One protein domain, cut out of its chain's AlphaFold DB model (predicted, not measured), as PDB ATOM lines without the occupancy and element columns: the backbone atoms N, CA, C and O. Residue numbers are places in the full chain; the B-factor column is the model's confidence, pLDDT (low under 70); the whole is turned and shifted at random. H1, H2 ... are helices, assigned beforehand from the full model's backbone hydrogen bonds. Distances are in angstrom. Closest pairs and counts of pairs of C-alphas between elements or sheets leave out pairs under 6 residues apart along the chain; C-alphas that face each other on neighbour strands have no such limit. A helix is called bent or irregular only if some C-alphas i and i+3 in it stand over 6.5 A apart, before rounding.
ATOM      1  N   VAL A   2     -31.889  24.778  29.197       74.69
ATOM      2  CA  VAL A   2     -30.636  24.994  29.940       74.69
ATOM      3  C   VAL A   2     -29.795  23.723  29.845       74.69
ATOM      4  O   VAL A   2     -30.265  22.646  30.201       74.69
ATOM      5  N   ASP A   3     -28.565  23.837  29.347       88.50
ATOM      6  CA  ASP A   3     -27.680  22.685  29.193       88.50
ATOM      7  C   ASP A   3     -27.065  22.300  30.551       88.50
ATOM      8  O   ASP A   3     -26.127  22.940  31.047       88.50
ATOM      9  N   LYS A   4     -27.606  21.231  31.156       90.25
ATOM     10  CA  LYS A   4     -27.129  20.659  32.426       90.25
ATOM     11  C   LYS A   4     -25.624  20.387  32.386       90.25
ATOM     12  O   LYS A   4     -24.945  20.634  33.380       90.25
ATOM     13  N   ALA A   5     -25.083  19.924  31.257       91.56
ATOM     14  CA  ALA A   5     -23.671  19.578  31.136       91.56
ATOM     15  C   ALA A   5     -22.763  20.816  31.141       91.56
ATOM     16  O   ALA A   5     -21.615  20.739  31.577       91.56
ATOM     17  N   VAL A   6     -23.246  21.967  30.670       94.12
ATOM     18  CA  VAL A   6     -22.496  23.231  30.745       94.12
ATOM     19  C   VAL A   6     -22.439  23.737  32.182       94.12
ATOM     20  O   VAL A   6     -21.366  24.118  32.650       94.12
ATOM     21  N   LEU A   7     -23.564  23.721  32.898       93.88
ATOM     22  CA  LEU A   7     -23.610  24.171  34.292       93.88
ATOM     23  C   LEU A   7     -22.813  23.250  35.216       93.88
ATOM     24  O   LEU A   7     -22.066  23.739  36.059       93.88
ATOM     25  N   ARG A   8     -22.882  21.935  34.998       94.56
ATOM     26  CA  ARG A   8     -22.092  20.962  35.759       94.56
ATOM     27  C   ARG A   8     -20.588  21.163  35.563       94.56
ATOM     28  O   ARG A   8     -19.862  21.312  36.538       94.56
ATOM     29  N   ARG A   9     -20.140  21.344  34.314       95.25
ATOM     30  CA  ARG A   9     -18.740  21.695  34.001       95.25
ATOM     31  C   ARG A   9     -18.290  23.007  34.646       95.25
ATOM     32  O   ARG A   9     -17.123  23.149  34.999       95.25
ATOM     33  N   ARG A  10     -19.188  23.987  34.792       95.00
ATOM     34  CA  ARG A  10     -18.884  25.237  35.510       95.00
ATOM     35  C   ARG A  10     -18.717  24.999  37.012       95.00
ATOM     36  O   ARG A  10     -17.781  25.544  37.580       95.00
ATOM     37  N   ILE A  11     -19.565  24.168  37.622       94.88
ATOM     38  CA  ILE A  11     -19.459  23.783  39.038       94.88
ATOM     39  C   ILE A  11     -18.147  23.028  39.300       94.88
ATOM     40  O   ILE A  11     -17.432  23.334  40.252       94.88
ATOM     41  N   GLU A  12     -17.781  22.098  38.418       94.25
ATOM     42  CA  GLU A  12     -16.537  21.322  38.515       94.25
ATOM     43  C   GLU A  12     -15.285  22.209  38.495       94.25
ATOM     44  O   GLU A  12     -14.338  21.962  39.244       94.25
ATOM     45  N   ARG A  13     -15.299  23.266  37.673       96.31
ATOM     46  CA  ARG A  13     -14.183  24.210  37.496       96.31
ATOM     47  C   ARG A  13     -14.067  25.274  38.586       96.31
ATOM     48  O   ARG A  13     -13.099  26.028  38.560       96.31
ATOM     49  N   LEU A  14     -15.024  25.370  39.510       94.94
ATOM     50  CA  LEU A  14     -14.916  26.308  40.625       94.94
ATOM     51  C   LEU A  14     -13.726  25.940  41.511       94.94
ATOM     52  O   LEU A  14     -13.531  24.769  41.853       94.94
ATOM     53  N   ASP A  15     -12.975  26.951  41.930       95.88
ATOM     54  CA  ASP A  15     -12.009  26.817  43.014       95.88
ATOM     55  C   ASP A  15     -12.766  26.851  44.351       95.88
ATOM     56  O   ASP A  15     -12.906  27.882  45.003       95.88
ATOM     57  N   ALA A  16     -13.411  25.729  44.671       94.50
ATOM     58  CA  ALA A  16     -14.259  25.565  45.842       94.50
ATOM     59  C   ALA A  16     -14.108  24.149  46.425       94.50
ATOM     60  O   ALA A  16     -13.838  23.204  45.670       94.50
ATOM     61  N   PRO A  17     -14.338  23.971  47.741       96.56
ATOM     62  CA  PRO A  17     -14.333  22.656  48.375       96.56
ATOM     63  C   PRO A  17     -15.323  21.681  47.725       96.56
ATOM     64  O   PRO A  17     -16.376  22.085  47.223       96.56
ATOM     65  N   ALA A  18     -15.014  20.383  47.784       94.12
ATOM     66  CA  ALA A  18     -15.845  19.329  47.198       94.12
ATOM     67  C   ALA A  18     -17.296  19.360  47.717       94.12
ATOM     68  O   ALA A  18     -18.231  19.239  46.927       94.12
ATOM     69  N   ASP A  19     -17.493  19.622  49.009       95.81
ATOM     70  CA  ASP A  19     -18.824  19.687  49.624       95.81
ATOM     71  C   ASP A  19     -19.688  20.809  49.034       95.81
ATOM     72  O   ASP A  19     -20.879  20.621  48.782       95.81
ATOM     73  N   ILE A  20     -19.079  21.961  48.728       97.25
ATOM     74  CA  ILE A  20     -19.768  23.078  48.072       97.25
ATOM     75  C   ILE A  20     -20.178  22.687  46.653       97.25
ATOM     76  O   ILE A  20     -21.309  22.954  46.247       97.25
ATOM     77  N   LYS A  21     -19.301  22.003  45.910       96.88
ATOM     78  CA  LYS A  21     -19.631  21.507  44.566       96.88
ATOM     79  C   LYS A  21     -20.810  20.535  44.613       96.88
ATOM     80  O   LYS A  21     -21.744  20.693  43.834       96.88
ATOM     81  N   VAL A  22     -20.825  19.602  45.568       96.81
ATOM     82  CA  VAL A  22     -21.934  18.649  45.764       96.81
ATOM     83  C   VAL A  22     -23.249  19.365  46.078       96.81
ATOM     84  O   VAL A  22     -24.289  19.014  45.521       96.81
ATOM     85  N   LEU A  23     -23.230  20.382  46.946       97.81
ATOM     86  CA  LEU A  23     -24.424  21.178  47.245       97.81
ATOM     87  C   LEU A  23     -24.953  21.907  46.001       97.81
ATOM     88  O   LEU A  23     -26.159  21.893  45.753       97.81
ATOM     89  N   LEU A  24     -24.065  22.492  45.194       96.88
ATOM     90  CA  LEU A  24     -24.436  23.154  43.941       96.88
ATOM     91  C   LEU A  24     -24.997  22.168  42.909       96.88
ATOM     92  O   LEU A  24     -25.959  22.500  42.217       96.88
ATOM     93  N   GLU A  25     -24.452  20.951  42.819       95.75
ATOM     94  CA  GLU A  25     -25.006  19.905  41.953       95.75
ATOM     95  C   GLU A  25     -26.420  19.501  42.378       95.75
ATOM     96  O   GLU A  25     -27.310  19.410  41.531       95.75
ATOM     97  N   LYS A  26     -26.653  19.320  43.683       96.62
ATOM     98  CA  LYS A  26     -27.984  19.007  44.226       96.62
ATOM     99  C   LYS A  26     -28.982  20.132  43.971       96.62
ATOM    100  O   LYS A  26     -30.122  19.868  43.596       96.62
ATOM    101  N   LEU A  27     -28.561  21.385  44.146       96.62
ATOM    102  CA  LEU A  27     -29.401  22.545  43.852       96.62
ATOM    103  C   LEU A  27     -29.751  22.615  42.361       96.62
ATOM    104  O   LEU A  27     -30.909  22.853  42.013       96.62
ATOM    105  N   LEU A  28     -28.772  22.379  41.483       95.31
ATOM    106  CA  LEU A  28     -28.986  22.316  40.039       95.31
ATOM    107  C   LEU A  28     -29.994  21.217  39.684       95.31
ATOM    108  O   LEU A  28     -30.920  21.464  38.916       95.31
ATOM    109  N   GLU A  29     -29.843  20.022  40.250       94.56
ATOM    110  CA  GLU A  29     -30.759  18.907  40.022       94.56
ATOM    111  C   GLU A  29     -32.184  19.223  40.487       94.56
ATOM    112  O   GLU A  29     -33.121  19.096  39.697       94.56
ATOM    113  N   ALA A  30     -32.348  19.722  41.713       95.94
ATOM    114  CA  ALA A  30     -33.650  20.130  42.233       95.94
ATOM    115  C   ALA A  30     -34.301  21.212  41.354       95.94
ATOM    116  O   ALA A  30     -35.481  21.115  41.016       95.94
ATOM    117  N   THR A  31     -33.525  22.211  40.927       94.38
ATOM    118  CA  THR A  31     -34.009  23.298  40.062       94.38
ATOM    119  C   THR A  31     -34.471  22.773  38.707       94.38
ATOM    120  O   THR A  31     -35.513  23.197  38.212       94.38
ATOM    121  N   LEU A  32     -33.732  21.837  38.104       93.44
ATOM    122  CA  LEU A  32     -34.109  21.237  36.825       93.44
ATOM    123  C   LEU A  32     -35.392  20.410  36.940       93.44
ATOM    124  O   LEU A  32     -36.255  20.534  36.079       93.44
ATOM    125  N   VAL A  33     -35.545  19.620  38.006       94.25
ATOM    126  CA  VAL A  33     -36.754  18.812  38.241       94.25
ATOM    127  C   VAL A  33     -37.983  19.699  38.445       94.25
ATOM    128  O   VAL A  33     -39.020  19.486  37.816       94.25
ATOM    129  N   VAL A  34     -37.873  20.723  39.297       96.00
ATOM    130  CA  VAL A  34     -38.980  21.658  39.553       96.00
ATOM    131  C   VAL A  34     -39.299  22.471  38.299       96.00
ATOM    132  O   VAL A  34     -40.466  22.600  37.935       96.00
ATOM    133  N   GLY A  35     -38.278  22.980  37.609       93.19
ATOM    134  CA  GLY A  35     -38.438  23.751  36.379       93.19
ATOM    135  C   GLY A  35     -39.119  22.953  35.269       93.19
ATOM    136  O   GLY A  35     -40.061  23.453  34.661       93.19
ATOM    137  N   ASP A  36     -38.706  21.704  35.048       93.75
ATOM    138  CA  ASP A  36     -39.336  20.810  34.071       93.75
ATOM    139  C   ASP A  36     -40.813  20.566  34.412       93.75
ATOM    140  O   ASP A  36     -41.688  20.710  33.556       93.75
ATOM    141  N   LYS A  37     -41.130  20.323  35.691       95.06
ATOM    142  CA  LYS A  37     -42.523  20.155  36.121       95.06
ATOM    143  C   LYS A  37     -43.359  21.417  35.905       95.06
ATOM    144  O   LYS A  37     -44.493  21.314  35.440       95.06
ATOM    145  N   ILE A  38     -42.815  22.592  36.224       95.94
ATOM    146  CA  ILE A  38     -43.488  23.880  36.005       95.94
ATOM    147  C   ILE A  38     -43.754  24.091  34.513       95.94
ATOM    148  O   ILE A  38     -44.869  24.461  34.152       95.94
ATOM    149  N   ILE A  39     -42.771  23.819  33.650       96.19
ATOM    150  CA  ILE A  39     -42.927  23.943  32.195       96.19
ATOM    151  C   ILE A  39     -44.023  22.996  31.704       96.19
ATOM    152  O   ILE A  39     -44.930  23.446  31.013       96.19
ATOM    153  N   GLN A  40     -44.007  21.723  32.106       95.94
ATOM    154  CA  GLN A  40     -45.035  20.754  31.710       95.94
ATOM    155  C   GLN A  40     -46.445  21.195  32.126       95.94
ATOM    156  O   GLN A  40     -47.378  21.141  31.323       95.94
ATOM    157  N   VAL A  41     -46.607  21.652  33.372       96.31
ATOM    158  CA  VAL A  41     -47.898  22.142  33.878       96.31
ATOM    159  C   VAL A  41     -48.328  23.398  33.123       96.31
ATOM    160  O   VAL A  41     -49.463  23.465  32.658       96.31
ATOM    161  N   GLY A  42     -47.425  24.363  32.940       92.62
ATOM    162  CA  GLY A  42     -47.695  25.594  32.198       92.62
ATOM    163  C   GLY A  42     -48.093  25.328  30.747       92.62
ATOM    164  O   GLY A  42     -49.082  25.880  30.271       92.62
ATOM    165  N   SER A  43     -47.391  24.425  30.059       96.19
ATOM    166  CA  SER A  43     -47.733  24.000  28.701       96.19
ATOM    167  C   SER A  43     -49.109  23.341  28.634       96.19
ATOM    168  O   SER A  43     -49.869  23.640  27.715       96.19
ATOM    169  N   LYS A  44     -49.474  22.507  29.620       95.94
ATOM    170  CA  LYS A  44     -50.805  21.888  29.648       95.94
ATOM    171  C   LYS A  44     -51.915  22.904  29.909       95.94
ATOM    172  O   LYS A  44     -52.973  22.822  29.294       95.94
ATOM    173  N   ILE A  45     -51.669  23.879  30.784       94.38
ATOM    174  CA  ILE A  45     -52.595  24.993  31.012       94.38
ATOM    175  C   ILE A  45     -52.782  25.792  29.719       94.38
ATOM    176  O   ILE A  45     -53.915  26.081  29.356       94.38
ATOM    177  N   LEU A  46     -51.701  26.116  29.002       95.94
ATOM    178  CA  LEU A  46     -51.781  26.851  27.737       95.94
ATOM    179  C   LEU A  46     -52.575  26.097  26.668       95.94
ATOM    180  O   LEU A  46     -53.361  26.719  25.965       95.94
ATOM    181  N   GLU A  47     -52.412  24.778  26.569       96.88
ATOM    182  CA  GLU A  47     -53.225  23.937  25.682       96.88
ATOM    183  C   GLU A  47     -54.720  24.091  26.003       96.88
ATOM    184  O   GLU A  47     -55.502  24.452  25.128       96.88
ATOM    185  N   VAL A  48     -55.096  23.953  27.281       94.75
ATOM    186  CA  VAL A  48     -56.483  24.142  27.741       94.75
ATOM    187  C   VAL A  48     -56.982  25.563  27.472       94.75
ATOM    188  O   VAL A  48     -58.120  25.741  27.050       94.75
ATOM    189  N   VAL A  49     -56.149  26.585  27.688       92.88
ATOM    190  CA  VAL A  49     -56.501  27.988  27.422       92.88
ATOM    191  C   VAL A  49     -56.733  28.220  25.931       92.88
ATOM    192  O   VAL A  49     -57.705  28.882  25.570       92.88
ATOM    193  N   PHE A  50     -55.882  27.682  25.056       95.38
ATOM    194  CA  PHE A  50     -56.062  27.815  23.613       95.38
ATOM    195  C   PHE A  50     -57.292  27.060  23.116       95.38
ATOM    196  O   PHE A  50     -58.022  27.594  22.281       95.38
ATOM    197  N   ASP A  51     -57.554  25.864  23.638       95.88
ATOM    198  CA  ASP A  51     -58.759  25.105  23.306       95.88
ATOM    199  C   ASP A  51     -60.018  25.832  23.786       95.88
ATOM    200  O   ASP A  51     -60.978  25.975  23.030       95.88
ATOM    201  N   PHE A  52     -59.988  26.390  24.998       92.75
ATOM    202  CA  PHE A  52     -61.071  27.209  25.535       92.75
ATOM    203  C   PHE A  52     -61.317  28.468  24.696       92.75
ATOM    204  O   PHE A  52     -62.454  28.749  24.329       92.75
ATOM    205  N   ALA A  53     -60.263  29.212  24.353       93.31
ATOM    206  CA  ALA A  53     -60.385  30.439  23.570       93.31
ATOM    207  C   ALA A  53     -60.894  30.182  22.143       93.31
ATOM    208  O   ALA A  53     -61.607  31.016  21.592       93.31
ATOM    209  N   LYS A  54     -60.565  29.024  21.555       92.56
ATOM    210  CA  LYS A  54     -61.131  28.581  20.272       92.56
ATOM    211  C   LYS A  54     -62.591  28.149  20.398       92.56
ATOM    212  O   LYS A  54     -63.365  28.404  19.482       92.56
ATOM    213  N   ALA A  55     -62.951  27.475  21.489       91.44
ATOM    214  CA  ALA A  55     -64.304  26.973  21.718       91.44
ATOM    215  C   ALA A  55     -65.300  28.079  22.102       91.44
ATOM    216  O   ALA A  55     -66.475  27.964  21.772       91.44
ATOM    217  N   TYR A  56     -64.833  29.128  22.787       93.00
ATOM    218  CA  TYR A  56     -65.661  30.221  23.301       93.00
ATOM    219  C   TYR A  56     -65.001  31.591  23.051       93.00
ATOM    220  O   TYR A  56     -64.613  32.285  24.003       93.00
TER     221      TYR A  56
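This is residues 2 to 56 of the 126 residues of an uncharacterized protein of Brevundimonas diminuta 3F5N (UniProt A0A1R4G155). A short helix, H1, folds back beside the beginning of one very long helix, H2, to make a lopsided helical hairpin. Residues 33 to 56, of which 33 to 55 belong to H2, stick out far beyond H1 as a free arm that makes much of the length. The printed part has 55 residues with two named helices, H1 and then H2, and no named strand; the class is all helix. The whole is extended, with a radius of gyration of the C-alphas of 17.7 A, and its C-alphas span 58 by 16 by 10 A, a rod in outline.

H1, residues 4 to 12, and H2, residues 18 to 55, form a helical hairpin. They touch, with 5 pairs of C-alphas within 8 A. Their closest C-alphas are those of Ile 11 and Lys 21, 6.0 A apart. H2 touches H1 with residues 21 to 25 alone. The two run opposite ways at a shallow tilt of 22 degrees. Within H1 and H2, every backbone O i to N i+4 pair is within hydrogen-bond range.

H1 begins at Lys 4, with its C-alpha at (-27.129, 20.659, 32.426), and ends at Glu 12, 12.2 A away from C-alpha to C-alpha. H2 begins at Ala 18, with its C-alpha at (-15.845, 19.329, 47.198). It ends at Ala 55, with its C-alpha at (-64.304, 26.973, 21.718), and measures 55.3 A from first to last C-alpha. Neither helix is bent.

The two C-alphas farthest apart are those of Pro 17 and Tyr 56, 57.6 A. The link from H1 to H2, 5 residues, is tight, and residues 14 to 19 stand free. The printed part has no cut. The mean pLDDT of the printed part is 94.4, and no printed residue is under 70.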